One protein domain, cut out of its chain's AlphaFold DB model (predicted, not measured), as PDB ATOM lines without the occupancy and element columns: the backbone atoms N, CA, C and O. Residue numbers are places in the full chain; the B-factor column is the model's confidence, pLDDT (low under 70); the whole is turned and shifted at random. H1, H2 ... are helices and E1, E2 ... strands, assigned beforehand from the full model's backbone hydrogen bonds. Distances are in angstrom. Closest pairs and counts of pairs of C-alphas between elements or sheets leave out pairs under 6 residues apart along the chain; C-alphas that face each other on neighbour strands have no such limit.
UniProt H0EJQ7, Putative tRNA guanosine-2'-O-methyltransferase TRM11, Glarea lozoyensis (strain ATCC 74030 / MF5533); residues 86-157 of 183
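What this domain is: This is residues 86 to 157 of the 183 residues of the protein "Putative tRNA guanosine-2'-O-methyltransferase TRM11" of Glarea lozoyensis (strain ATCC 74030 / MF5533) (UniProt H0EJQ7). Helix H3 lies at the core, with a small sheet of two parallel strands, E1 and E2, to one side of it and the longer helix H2 crossing it steeply on the other. The short helix H1 packs on H2 near Glu 107, the unnamed stretch 91 to 105 makes a wide loop from H1 to H2, and the short helix H4 follows E2 at the far end and touches no helix. The printed part has 72 residues, with four named helices and two named strands in the order H1, H2, E1, H3, E2, H4; the class is mixed, helices and strands. It is compact, with a radius of gyration of the C-alphas of 11.5 A, and spans 29 by 26 by 15 A.

Where its parts are: Find C-alpha 86 at (27.386, -32.361, -9.923), where H1 begins; it takes residues 86 to 90 and covers 6.3 A. After residues 91 to 105, look at C-alpha 106 at (33.167, -24.009, -14.044): from there H2, residues 106 to 115, runs 14.2 A. E1, residues 123 to 126, covers 10.3 A. H3, residues 133 to 140, covers 11.0 A. E2, residues 144 to 147, covers 10.6 A. H4, residues 152 to 156, covers 6.1 A and ends at C-alpha 156 at (29.945, -5.240, -9.621).

How they stand to each other: Start at H1, which touches H2; the closest C-alphas are those of Ile 88 and Glu 107, 5.3 A apart. Further along, H2 touches H3 at a steep tilt of 62 degrees, the same way, with the C-alphas of Ala 113 and Cys 138 closest at 5.0 A. E1, H3 and E2 form a strand-helix-strand unit, two parallel neighbour strands with a helix between them along the chain, and its crossover is right-handed. The directions of E1 and E2 differ by 21 degrees; look for N 124 and O 144 at 2.8 A and N 146 and O 124 at 2.9 A, both within hydrogen-bond range. The closest C-alphas of H3 and E2 are those of Pro 135 and Val 145, 5.5 A apart. H4 is apart from H1, H2, H3 and E1. In H1, H2, H3 and H4 every O i to N i+4 pair is within hydrogen-bond range.

The domain as a whole: The two C-alphas farthest apart are those of Asp 86 and Ile 150, at 32.5 A. The printed part has no cut. The link from H1 to H2, with 15 residues, is long; those from H3 to E2 and from E2 to H4 are tight. The mean pLDDT of the printed part is 89.1, H4 has a mean of 77, and no printed residue is under 70.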
ATOM      1  N   ASP A  86      28.600 -33.173 -10.018       89.69
ATOM      2  CA  ASP A  86      27.386 -32.361  -9.923       89.69
ATOM      3  C   ASP A  86      27.707 -30.887  -9.644       89.69
ATOM      4  O   ASP A  86      26.998 -29.983 -10.107       89.69
ATOM      5  N   SER A  87      28.831 -30.616  -8.979       87.75
ATOM      6  CA  SER A  87      29.334 -29.257  -8.787       87.75
ATOM      7  C   SER A  87      29.612 -28.508 -10.089       87.75
ATOM      8  O   SER A  87      29.313 -27.316 -10.168       87.75
ATOM      9  N   ILE A  88      30.064 -29.177 -11.156       91.44
ATOM     10  CA  ILE A  88      30.268 -28.524 -12.464       91.44
ATOM     11  C   ILE A  88      28.943 -27.930 -12.960       91.44
ATOM     12  O   ILE A  88      28.867 -26.756 -13.327       91.44
ATOM     13  N   GLY A  89      27.872 -28.726 -12.907       88.81
ATOM     14  CA  GLY A  89      26.536 -28.289 -13.304       88.81
ATOM     15  C   GLY A  89      25.949 -27.236 -12.361       88.81
ATOM     16  O   GLY A  89      25.158 -26.396 -12.794       88.81
ATOM     17  N   THR A  90      26.327 -27.251 -11.084       87.25
ATOM     18  CA  THR A  90      25.917 -26.243 -10.095       87.25
ATOM     19  C   THR A  90      26.496 -24.867 -10.429       87.25
ATOM     20  O   THR A  90      25.761 -23.880 -10.416       87.25
ATOM     21  N   TYR A  91      27.774 -24.808 -10.820       86.19
ATOM     22  CA  TYR A  91      28.497 -23.557 -11.086       86.19
ATOM     23  C   TYR A  91      28.506 -23.103 -12.551       86.19
ATOM     24  O   TYR A  91      29.210 -22.137 -12.873       86.19
ATOM     25  N   ASP A  92      27.716 -23.755 -13.411       87.81
ATOM     26  CA  ASP A  92      27.574 -23.428 -14.834       87.81
ATOM     27  C   ASP A  92      27.374 -21.915 -15.043       87.81
ATOM     28  O   ASP A  92      26.496 -21.275 -14.448       87.81
ATOM     29  N   LEU A  93      28.193 -21.340 -15.926       84.19
ATOM     30  CA  LEU A  93      28.172 -19.923 -16.278       84.19
ATOM     31  C   LEU A  93      26.795 -19.456 -16.763       84.19
ATOM     32  O   LEU A  93      26.418 -18.316 -16.498       84.19
ATOM     33  N   LYS A  94      26.004 -20.330 -17.398       85.19
ATOM     34  CA  LYS A  94      24.641 -20.008 -17.860       85.19
ATOM     35  C   LYS A  94      23.675 -19.695 -16.719       85.19
ATOM     36  O   LYS A  94      22.691 -18.992 -16.930       85.19
ATOM     37  N   LYS A  95      23.938 -20.223 -15.520       82.50
ATOM     38  CA  LYS A  95      23.116 -20.003 -14.321       82.50
ATOM     39  C   LYS A  95      23.533 -18.745 -13.556       82.50
ATOM     40  O   LYS A  95      22.815 -18.309 -12.655       82.50
ATOM     41  N   ARG A  96      24.681 -18.143 -13.893       79.62
ATOM     42  CA  ARG A  96      25.162 -16.924 -13.236       79.62
ATOM     43  C   ARG A  96      24.373 -15.712 -13.717       79.62
ATOM     44  O   ARG A  96      24.144 -15.520 -14.904       79.62
ATOM     45  N   LYS A  97      24.023 -14.835 -12.774       78.31
ATOM     46  CA  LYS A  97      23.363 -13.549 -13.070       78.31
ATOM     47  C   LYS A  97      24.251 -12.606 -13.882       78.31
ATOM     48  O   LYS A  97      23.745 -11.730 -14.576       78.31
ATOM     49  N   TYR A  98      25.565 -12.764 -13.758       80.12
ATOM     50  CA  TYR A  98      26.545 -11.946 -14.447       80.12
ATOM     51  C   TYR A  98      27.738 -12.795 -14.886       80.12
ATOM     52  O   TYR A  98      28.244 -13.614 -14.118       80.12
ATOM     53  N   ILE A  99      28.168 -12.566 -16.125       84.25
ATOM     54  CA  ILE A  99      29.363 -13.142 -16.736       84.25
ATOM     55  C   ILE A  99      30.100 -12.041 -17.505       84.25
ATOM     56  O   ILE A  99      29.477 -11.133 -18.066       84.25
ATOM     57  N   CYS A 100      31.423 -12.138 -17.539       83.06
ATOM     58  CA  CYS A 100      32.284 -11.360 -18.421       83.06
ATOM     59  C   CYS A 100      32.614 -12.184 -19.672       83.06
ATOM     60  O   CYS A 100      32.422 -13.397 -19.711       83.06
ATOM     61  N   THR A 101      33.157 -11.530 -20.699       80.69
ATOM     62  CA  THR A 101      33.582 -12.193 -21.944       80.69
ATOM     63  C   THR A 101      34.670 -13.248 -21.726       80.69
ATOM     64  O   THR A 101      34.767 -14.184 -22.510       80.69
ATOM     65  N   THR A 102      35.467 -13.112 -20.664       84.50
ATOM     66  CA  THR A 102      36.596 -13.989 -20.321       84.50
ATOM     67  C   THR A 102      36.389 -14.734 -18.997       84.50
ATOM     68  O   THR A 102      37.356 -15.091 -18.329       84.50
ATOM     69  N   SER A 103      35.137 -14.961 -18.579       87.38
ATOM     70  CA  SER A 103      34.847 -15.753 -17.377       87.38
ATOM     71  C   SER A 103      35.377 -17.184 -17.520       87.38
ATOM     72  O   SER A 103      35.045 -17.872 -18.482       87.38
ATOM     73  N   MET A 104      36.163 -17.641 -16.540       92.81
ATOM     74  CA  MET A 104      36.670 -19.019 -16.509       92.81
ATOM     75  C   MET A 104      35.515 -20.019 -16.378       92.81
ATOM     76  O   MET A 104      34.596 -19.787 -15.582       92.81
ATOM     77  N   ASP A 105      35.605 -21.117 -17.133       93.00
ATOM     78  CA  ASP A 105      34.669 -22.241 -17.099       93.00
ATOM     79  C   ASP A 105      34.600 -22.898 -15.708       93.00
ATOM     80  O   ASP A 105      35.576 -22.904 -14.953       93.00
ATOM     81  N   ALA A 106      33.429 -23.438 -15.360       91.50
ATOM     82  CA  ALA A 106      33.167 -24.009 -14.044       91.50
ATOM     83  C   ALA A 106      34.048 -25.229 -13.732       91.50
ATOM     84  O   ALA A 106      34.561 -25.330 -12.617       91.50
ATOM     85  N   GLU A 107      34.257 -26.129 -14.696       94.31
ATOM     86  CA  GLU A 107      35.056 -27.341 -14.495       94.31
ATOM     87  C   GLU A 107      36.522 -26.981 -14.253       94.31
ATOM     88  O   GLU A 107      37.121 -27.402 -13.261       94.31
ATOM     89  N   LEU A 108      37.079 -26.117 -15.102       95.50
ATOM     90  CA  LEU A 108      38.461 -25.656 -14.961       95.50
ATOM     91  C   LEU A 108      38.678 -24.879 -13.659       95.50
ATOM     92  O   LEU A 108      39.713 -25.048 -13.010       95.50
ATOM     93  N   ALA A 109      37.712 -24.060 -13.239       94.81
ATOM     94  CA  ALA A 109      37.796 -23.345 -11.971       94.81
ATOM     95  C   ALA A 109      37.804 -24.305 -10.766       94.81
ATOM     96  O   ALA A 109      38.628 -24.133  -9.869       94.81
ATOM     97  N   LEU A 110      36.950 -25.339 -10.758       94.69
ATOM     98  CA  LEU A 110      36.914 -26.365  -9.704       94.69
ATOM     99  C   LEU A 110      38.198 -27.201  -9.662       94.69
ATOM    100  O   LEU A 110      38.739 -27.444  -8.584       94.69
ATOM    101  N   ILE A 111      38.728 -27.592 -10.825       95.88
ATOM    102  CA  ILE A 111      40.027 -28.272 -10.918       95.88
ATOM    103  C   ILE A 111      41.131 -27.373 -10.351       95.88
ATOM    104  O   ILE A 111      41.950 -27.831  -9.559       95.88
ATOM    105  N   THR A 112      41.129 -26.086 -10.701       96.44
ATOM    106  CA  THR A 112      42.118 -25.124 -10.191       96.44
ATOM    107  C   THR A 112      42.020 -24.982  -8.675       96.44
ATOM    108  O   THR A 112      43.042 -25.022  -8.000       96.44
ATOM    109  N   ALA A 113      40.812 -24.883  -8.121       95.31
ATOM    110  CA  ALA A 113      40.607 -24.806  -6.678       95.31
ATOM    111  C   ALA A 113      41.081 -26.075  -5.937       95.31
ATOM    112  O   ALA A 113      41.623 -25.985  -4.836       95.31
ATOM    113  N   ASN A 114      40.963 -27.249  -6.565       94.56
ATOM    114  CA  ASN A 114      41.582 -28.473  -6.053       94.56
ATOM    115  C   ASN A 114      43.117 -28.409  -6.109       94.56
ATOM    116  O   ASN A 114      43.774 -28.759  -5.133       94.56
ATOM    117  N   ILE A 115      43.701 -27.928  -7.214       96.62
ATOM    118  CA  ILE A 115      45.160 -27.773  -7.365       96.62
ATOM    119  C   ILE A 115      45.728 -26.803  -6.320       96.62
ATOM    120  O   ILE A 115      46.805 -27.042  -5.780       96.62
ATOM    121  N   THR A 116      45.002 -25.730  -5.997       95.75
ATOM    122  CA  THR A 116      45.406 -24.770  -4.958       95.75
ATOM    123  C   THR A 116      45.167 -25.280  -3.538       95.75
ATOM    124  O   THR A 116      45.556 -24.606  -2.584       95.75
ATOM    125  N   LEU A 117      44.576 -26.472  -3.381       96.44
ATOM    126  CA  LEU A 117      44.214 -27.070  -2.096       96.44
ATOM    127  C   LEU A 117      43.264 -26.169  -1.291       96.44
ATOM    128  O   LEU A 117      43.447 -25.962  -0.086       96.44
ATOM    129  N   ALA A 118      42.255 -25.612  -1.966       95.94
ATOM    130  CA  ALA A 118      41.172 -24.890  -1.312       95.94
ATOM    131  C   ALA A 118      40.478 -25.798  -0.290       95.94
ATOM    132  O   ALA A 118      40.114 -26.931  -0.586       95.94
ATOM    133  N   ALA A 119      40.358 -25.301   0.938       95.56
ATOM    134  CA  ALA A 119      39.820 -26.041   2.071       95.56
ATOM    135  C   ALA A 119      39.436 -25.067   3.200       95.56
ATOM    136  O   ALA A 119      39.929 -23.929   3.220       95.56
ATOM    137  N   PRO A 120      38.644 -25.504   4.194       95.12
ATOM    138  CA  PRO A 120      38.381 -24.714   5.391       95.12
ATOM    139  C   PRO A 120      39.674 -24.277   6.093       95.12
ATOM    140  O   PRO A 120      40.630 -25.044   6.212       95.12
ATOM    141  N   GLY A 121      39.711 -23.023   6.550       93.44
ATOM    142  CA  GLY A 121      40.896 -22.426   7.179       93.44
ATOM    143  C   GLY A 121      41.988 -21.978   6.199       93.44
ATOM    144  O   GLY A 121      43.041 -21.513   6.636       93.44
ATOM    145  N   ARG A 122      41.761 -22.087   4.882       93.44
ATOM    146  CA  ARG A 122      42.652 -21.536   3.852       93.44
ATOM    147  C   ARG A 122      42.179 -20.167   3.382       93.44
ATOM    148  O   ARG A 122      40.982 -19.906   3.298       93.44
ATOM    149  N   LEU A 123      43.154 -19.331   3.040       93.94
ATOM    150  CA  LEU A 123      42.967 -18.020   2.437       93.94
ATOM    151  C   LEU A 123      43.352 -18.096   0.958       93.94
ATOM    152  O   LEU A 123      44.486 -18.455   0.650       93.94
ATOM    153  N   MET A 124      42.434 -17.744   0.065       94.81
ATOM    154  CA  MET A 124      42.664 -17.718  -1.379       94.81
ATOM    155  C   MET A 124      42.531 -16.297  -1.908       94.81
ATOM    156  O   MET A 124      41.569 -15.598  -1.589       94.81
ATOM    157  N   TYR A 125      43.494 -15.884  -2.727       93.88
ATOM    158  CA  TYR A 125      43.531 -14.555  -3.319       93.88
ATOM    159  C   TYR A 125      43.647 -14.636  -4.839       93.88
ATOM    160  O   TYR A 125      44.575 -15.257  -5.355       93.88
ATOM    161  N   ASP A 126      42.716 -13.986  -5.534       93.00
ATOM    162  CA  ASP A 126      42.728 -13.841  -6.987       93.00
ATOM    163  C   ASP A 126      43.011 -12.376  -7.379       93.00
ATOM    164  O   ASP A 126      42.129 -11.522  -7.230       93.00
ATOM    165  N   PRO A 127      44.223 -12.045  -7.864       91.88
ATOM    166  CA  PRO A 127      44.585 -10.672  -8.203       91.88
ATOM    167  C   PRO A 127      43.904 -10.137  -9.475       91.88
ATOM    168  O   PRO A 127      44.029  -8.942  -9.745       91.88
ATOM    169  N   PHE A 128      43.203 -10.986 -10.240       90.38
ATOM    170  CA  PHE A 128      42.488 -10.629 -11.472       90.38
ATOM    171  C   PHE A 128      41.123 -11.320 -11.518       90.38
ATOM    172  O   PHE A 128      40.820 -12.115 -12.410       90.38
ATOM    173  N   VAL A 129      40.303 -11.022 -10.512       89.75
ATOM    174  CA  VAL A 129      39.109 -11.808 -10.193       89.75
ATOM    175  C   VAL A 129      38.034 -11.797 -11.280       89.75
ATOM    176  O   VAL A 129      37.241 -12.743 -11.382       89.75
ATOM    177  N   GLY A 130      37.962 -10.739 -12.093       89.44
ATOM    178  CA  GLY A 130      36.920 -10.558 -13.093       89.44
ATOM    179  C   GLY A 130      35.524 -10.723 -12.488       89.44
ATOM    180  O   GLY A 130      35.172 -10.090 -11.495       89.44
ATOM    181  N   SER A 131      34.729 -11.624 -13.072       86.88
ATOM    182  CA  SER A 131      33.389 -11.979 -12.584       86.88
ATOM    183  C   SER A 131      33.376 -13.023 -11.451       86.88
ATOM    184  O   SER A 131      32.319 -13.583 -11.163       86.88
ATOM    185  N   GLY A 132      34.528 -13.383 -10.875       88.88
ATOM    186  CA  GLY A 132      34.618 -14.234  -9.683       88.88
ATOM    187  C   GLY A 132      34.633 -15.748  -9.903       88.88
ATOM    188  O   GLY A 132      34.228 -16.478  -9.003       88.88
ATOM    189  N   SER A 133      35.091 -16.265 -11.050       91.19
ATOM    190  CA  SER A 133      35.081 -17.723 -11.283       91.19
ATOM    191  C   SER A 133      35.940 -18.522 -10.296       91.19
ATOM    192  O   SER A 133      35.452 -19.531  -9.786       91.19
ATOM    193  N   PHE A 134      37.168 -18.088  -9.992       93.62
ATOM    194  CA  PHE A 134      38.031 -18.809  -9.051       93.62
ATOM    195  C   PHE A 134      37.591 -18.668  -7.591       93.62
ATOM    196  O   PHE A 134      37.490 -19.700  -6.930       93.62
ATOM    197  N   PRO A 135      37.241 -17.473  -7.071       91.94
ATOM    198  CA  PRO A 135      36.674 -17.365  -5.727       91.94
ATOM    199  C   PRO A 135      35.443 -18.242  -5.520       91.94
ATOM    200  O   PRO A 135      35.321 -18.870  -4.476       91.94
ATOM    201  N   VAL A 136      34.564 -18.351  -6.525       90.38
ATOM    202  CA  VAL A 136      33.396 -19.241  -6.454       90.38
ATOM    203  C   VAL A 136      33.796 -20.701  -6.282       90.38
ATOM    204  O   VAL A 136      33.273 -21.373  -5.394       90.38
ATOM    205  N   ALA A 137      34.757 -21.174  -7.068       92.75
ATOM    206  CA  ALA A 137      35.252 -22.539  -6.952       92.75
ATOM    207  C   ALA A 137      36.022 -22.793  -5.643       92.75
ATOM    208  O   ALA A 137      35.854 -23.837  -5.025       92.75
ATOM    209  N   CYS A 138      36.838 -21.851  -5.171       94.06
ATOM    210  CA  CYS A 138      37.573 -22.002  -3.911       94.06
ATOM    211  C   CYS A 138      36.641 -22.002  -2.691       94.06
ATOM    212  O   CYS A 138      36.835 -22.782  -1.758       94.06
ATOM    213  N   ALA A 139      35.611 -21.156  -2.703       92.00
ATOM    214  CA  ALA A 139      34.642 -21.077  -1.619       92.00
ATOM    215  C   ALA A 139      33.727 -22.311  -1.562       92.00
ATOM    216  O   ALA A 139      33.317 -22.717  -0.478       92.00
ATOM    217  N   HIS A 140      33.481 -22.979  -2.698       91.12
ATOM    218  CA  HIS A 140      32.827 -24.292  -2.727       91.12
ATOM    219  C   HIS A 140      33.526 -25.323  -1.830       91.12
ATOM    220  O   HIS A 140      32.853 -26.060  -1.114       91.12
ATOM    221  N   PHE A 141      34.861 -25.315  -1.804       92.19
ATOM    222  CA  PHE A 141      35.659 -26.160  -0.913       92.19
ATOM    223  C   PHE A 141      35.836 -25.569   0.500       92.19
ATOM    224  O   PHE A 141      36.589 -26.104   1.308       92.19
ATOM    225  N   GLY A 142      35.152 -24.470   0.828       90.88
ATOM    226  CA  GLY A 142      35.147 -23.854   2.157       90.88
ATOM    227  C   GLY A 142      36.314 -22.907   2.445       90.88
ATOM    228  O   GLY A 142      36.504 -22.520   3.598       90.88
ATOM    229  N   ALA A 143      37.106 -22.528   1.437       93.31
ATOM    230  CA  ALA A 143      38.161 -21.537   1.623       93.31
ATOM    231  C   ALA A 143      37.587 -20.121   1.790       93.31
ATOM    232  O   ALA A 143      36.584 -19.758   1.175       93.31
ATOM    233  N   LEU A 144      38.280 -19.291   2.569       91.88
ATOM    234  CA  LEU A 144      38.021 -17.858   2.622       91.88
ATOM    235  C   LEU A 144      38.675 -17.194   1.407       91.88
ATOM    236  O   LEU A 144      39.878 -17.336   1.189       91.88
ATOM    237  N   VAL A 145      37.886 -16.472   0.613       90.56
ATOM    238  CA  VAL A 145      38.309 -15.951  -0.692       90.56
ATOM    239  C   VAL A 145      38.298 -14.429  -0.728       90.56
ATOM    240  O   VAL A 145      37.372 -13.786  -0.238       90.56
ATOM    241  N   PHE A 146      39.311 -13.857  -1.369       90.19
ATOM    242  CA  PHE A 146      39.394 -12.439  -1.692       90.19
ATOM    243  C   PHE A 146      39.864 -12.286  -3.133       90.19
ATOM    244  O   PHE A 146      40.576 -13.137  -3.663       90.19
ATOM    245  N   GLY A 147      39.486 -11.190  -3.773       88.62
ATOM    246  CA  GLY A 147      39.957 -10.904  -5.116       88.62
ATOM    247  C   GLY A 147      39.990  -9.418  -5.405       88.62
ATOM    248  O   GLY A 147      39.251  -8.640  -4.800       88.62
ATOM    249  N   SER A 148      40.861  -9.039  -6.330       87.69
ATOM    250  CA  SER A 148      40.966  -7.682  -6.851       87.69
ATOM    251  C   SER A 148      40.834  -7.693  -8.364       87.69
ATOM    252  O   SER A 148      41.192  -8.665  -9.019       87.69
ATOM    253  N   ASP A 149      40.347  -6.594  -8.924       87.06
ATOM    254  CA  ASP A 149      40.390  -6.342 -10.359       87.06
ATOM    255  C   ASP A 149      40.610  -4.848 -10.580       87.06
ATOM    256  O   ASP A 149      40.168  -4.022  -9.775       87.06
ATOM    257  N   ILE A 150      41.286  -4.498 -11.673       86.19
ATOM    258  CA  ILE A 150      41.442  -3.104 -12.083       86.19
ATOM    259  C   ILE A 150      40.106  -2.522 -12.562       86.19
ATOM    260  O   ILE A 150      39.838  -1.335 -12.369       86.19
ATOM    261  N   ASP A 151      39.240  -3.354 -13.151       81.50
ATOM    262  CA  ASP A 151      37.909  -2.958 -13.586       81.50
ATOM    263  C   ASP A 151      36.845  -3.416 -12.587       81.50
ATOM    264  O   ASP A 151      36.286  -4.513 -12.662       81.50
ATOM    265  N   GLY A 152      36.471  -2.508 -11.683       76.69
ATOM    266  CA  GLY A 152      35.395  -2.755 -10.724       76.69
ATOM    267  C   GLY A 152      34.038  -3.095 -11.365       76.69
ATOM    268  O   GLY A 152      33.163  -3.606 -10.670       76.69
ATOM    269  N   ARG A 153      33.817  -2.845 -12.668       77.25
ATOM    270  CA  ARG A 153      32.581  -3.256 -13.365       77.25
ATOM    271  C   ARG A 153      32.480  -4.774 -13.497       77.25
ATOM    272  O   ARG A 153      31.371  -5.294 -13.395       77.25
ATOM    273  N   SER A 154      33.606  -5.468 -13.669       79.81
ATOM    274  CA  SER A 154      33.661  -6.934 -13.754       79.81
ATOM    275  C   SER A 154      33.222  -7.592 -12.442       79.81
ATOM    276  O   SER A 154      32.557  -8.622 -12.457       79.81
ATOM    277  N   ILE A 155      33.512  -6.949 -11.309       77.44
ATOM    278  CA  ILE A 155      33.113  -7.425  -9.979       77.44
ATOM    279  C   ILE A 155      31.663  -7.032  -9.664       77.44
ATOM    280  O   ILE A 155      30.886  -7.844  -9.169       77.44
ATOM    281  N   ARG A 156      31.282  -5.775  -9.945       73.44
ATOM    282  CA  ARG A 156      29.945  -5.240  -9.621       73.44
ATOM    283  C   ARG A 156      28.830  -5.822 -10.489       73.44
ATOM    284  O   ARG A 156      27.680  -5.863 -10.059       73.44
ATOM    285  N   GLY A 157      29.144  -6.250 -11.708       72.50
ATOM    286  CA  GLY A 157      28.147  -6.687 -12.675       72.50
ATOM    287  C   GLY A 157      27.284  -5.542 -13.224       72.50
ATOM    288  O   GLY A 157      27.670  -4.373 -13.201       72.50
TER     289      GLY A 157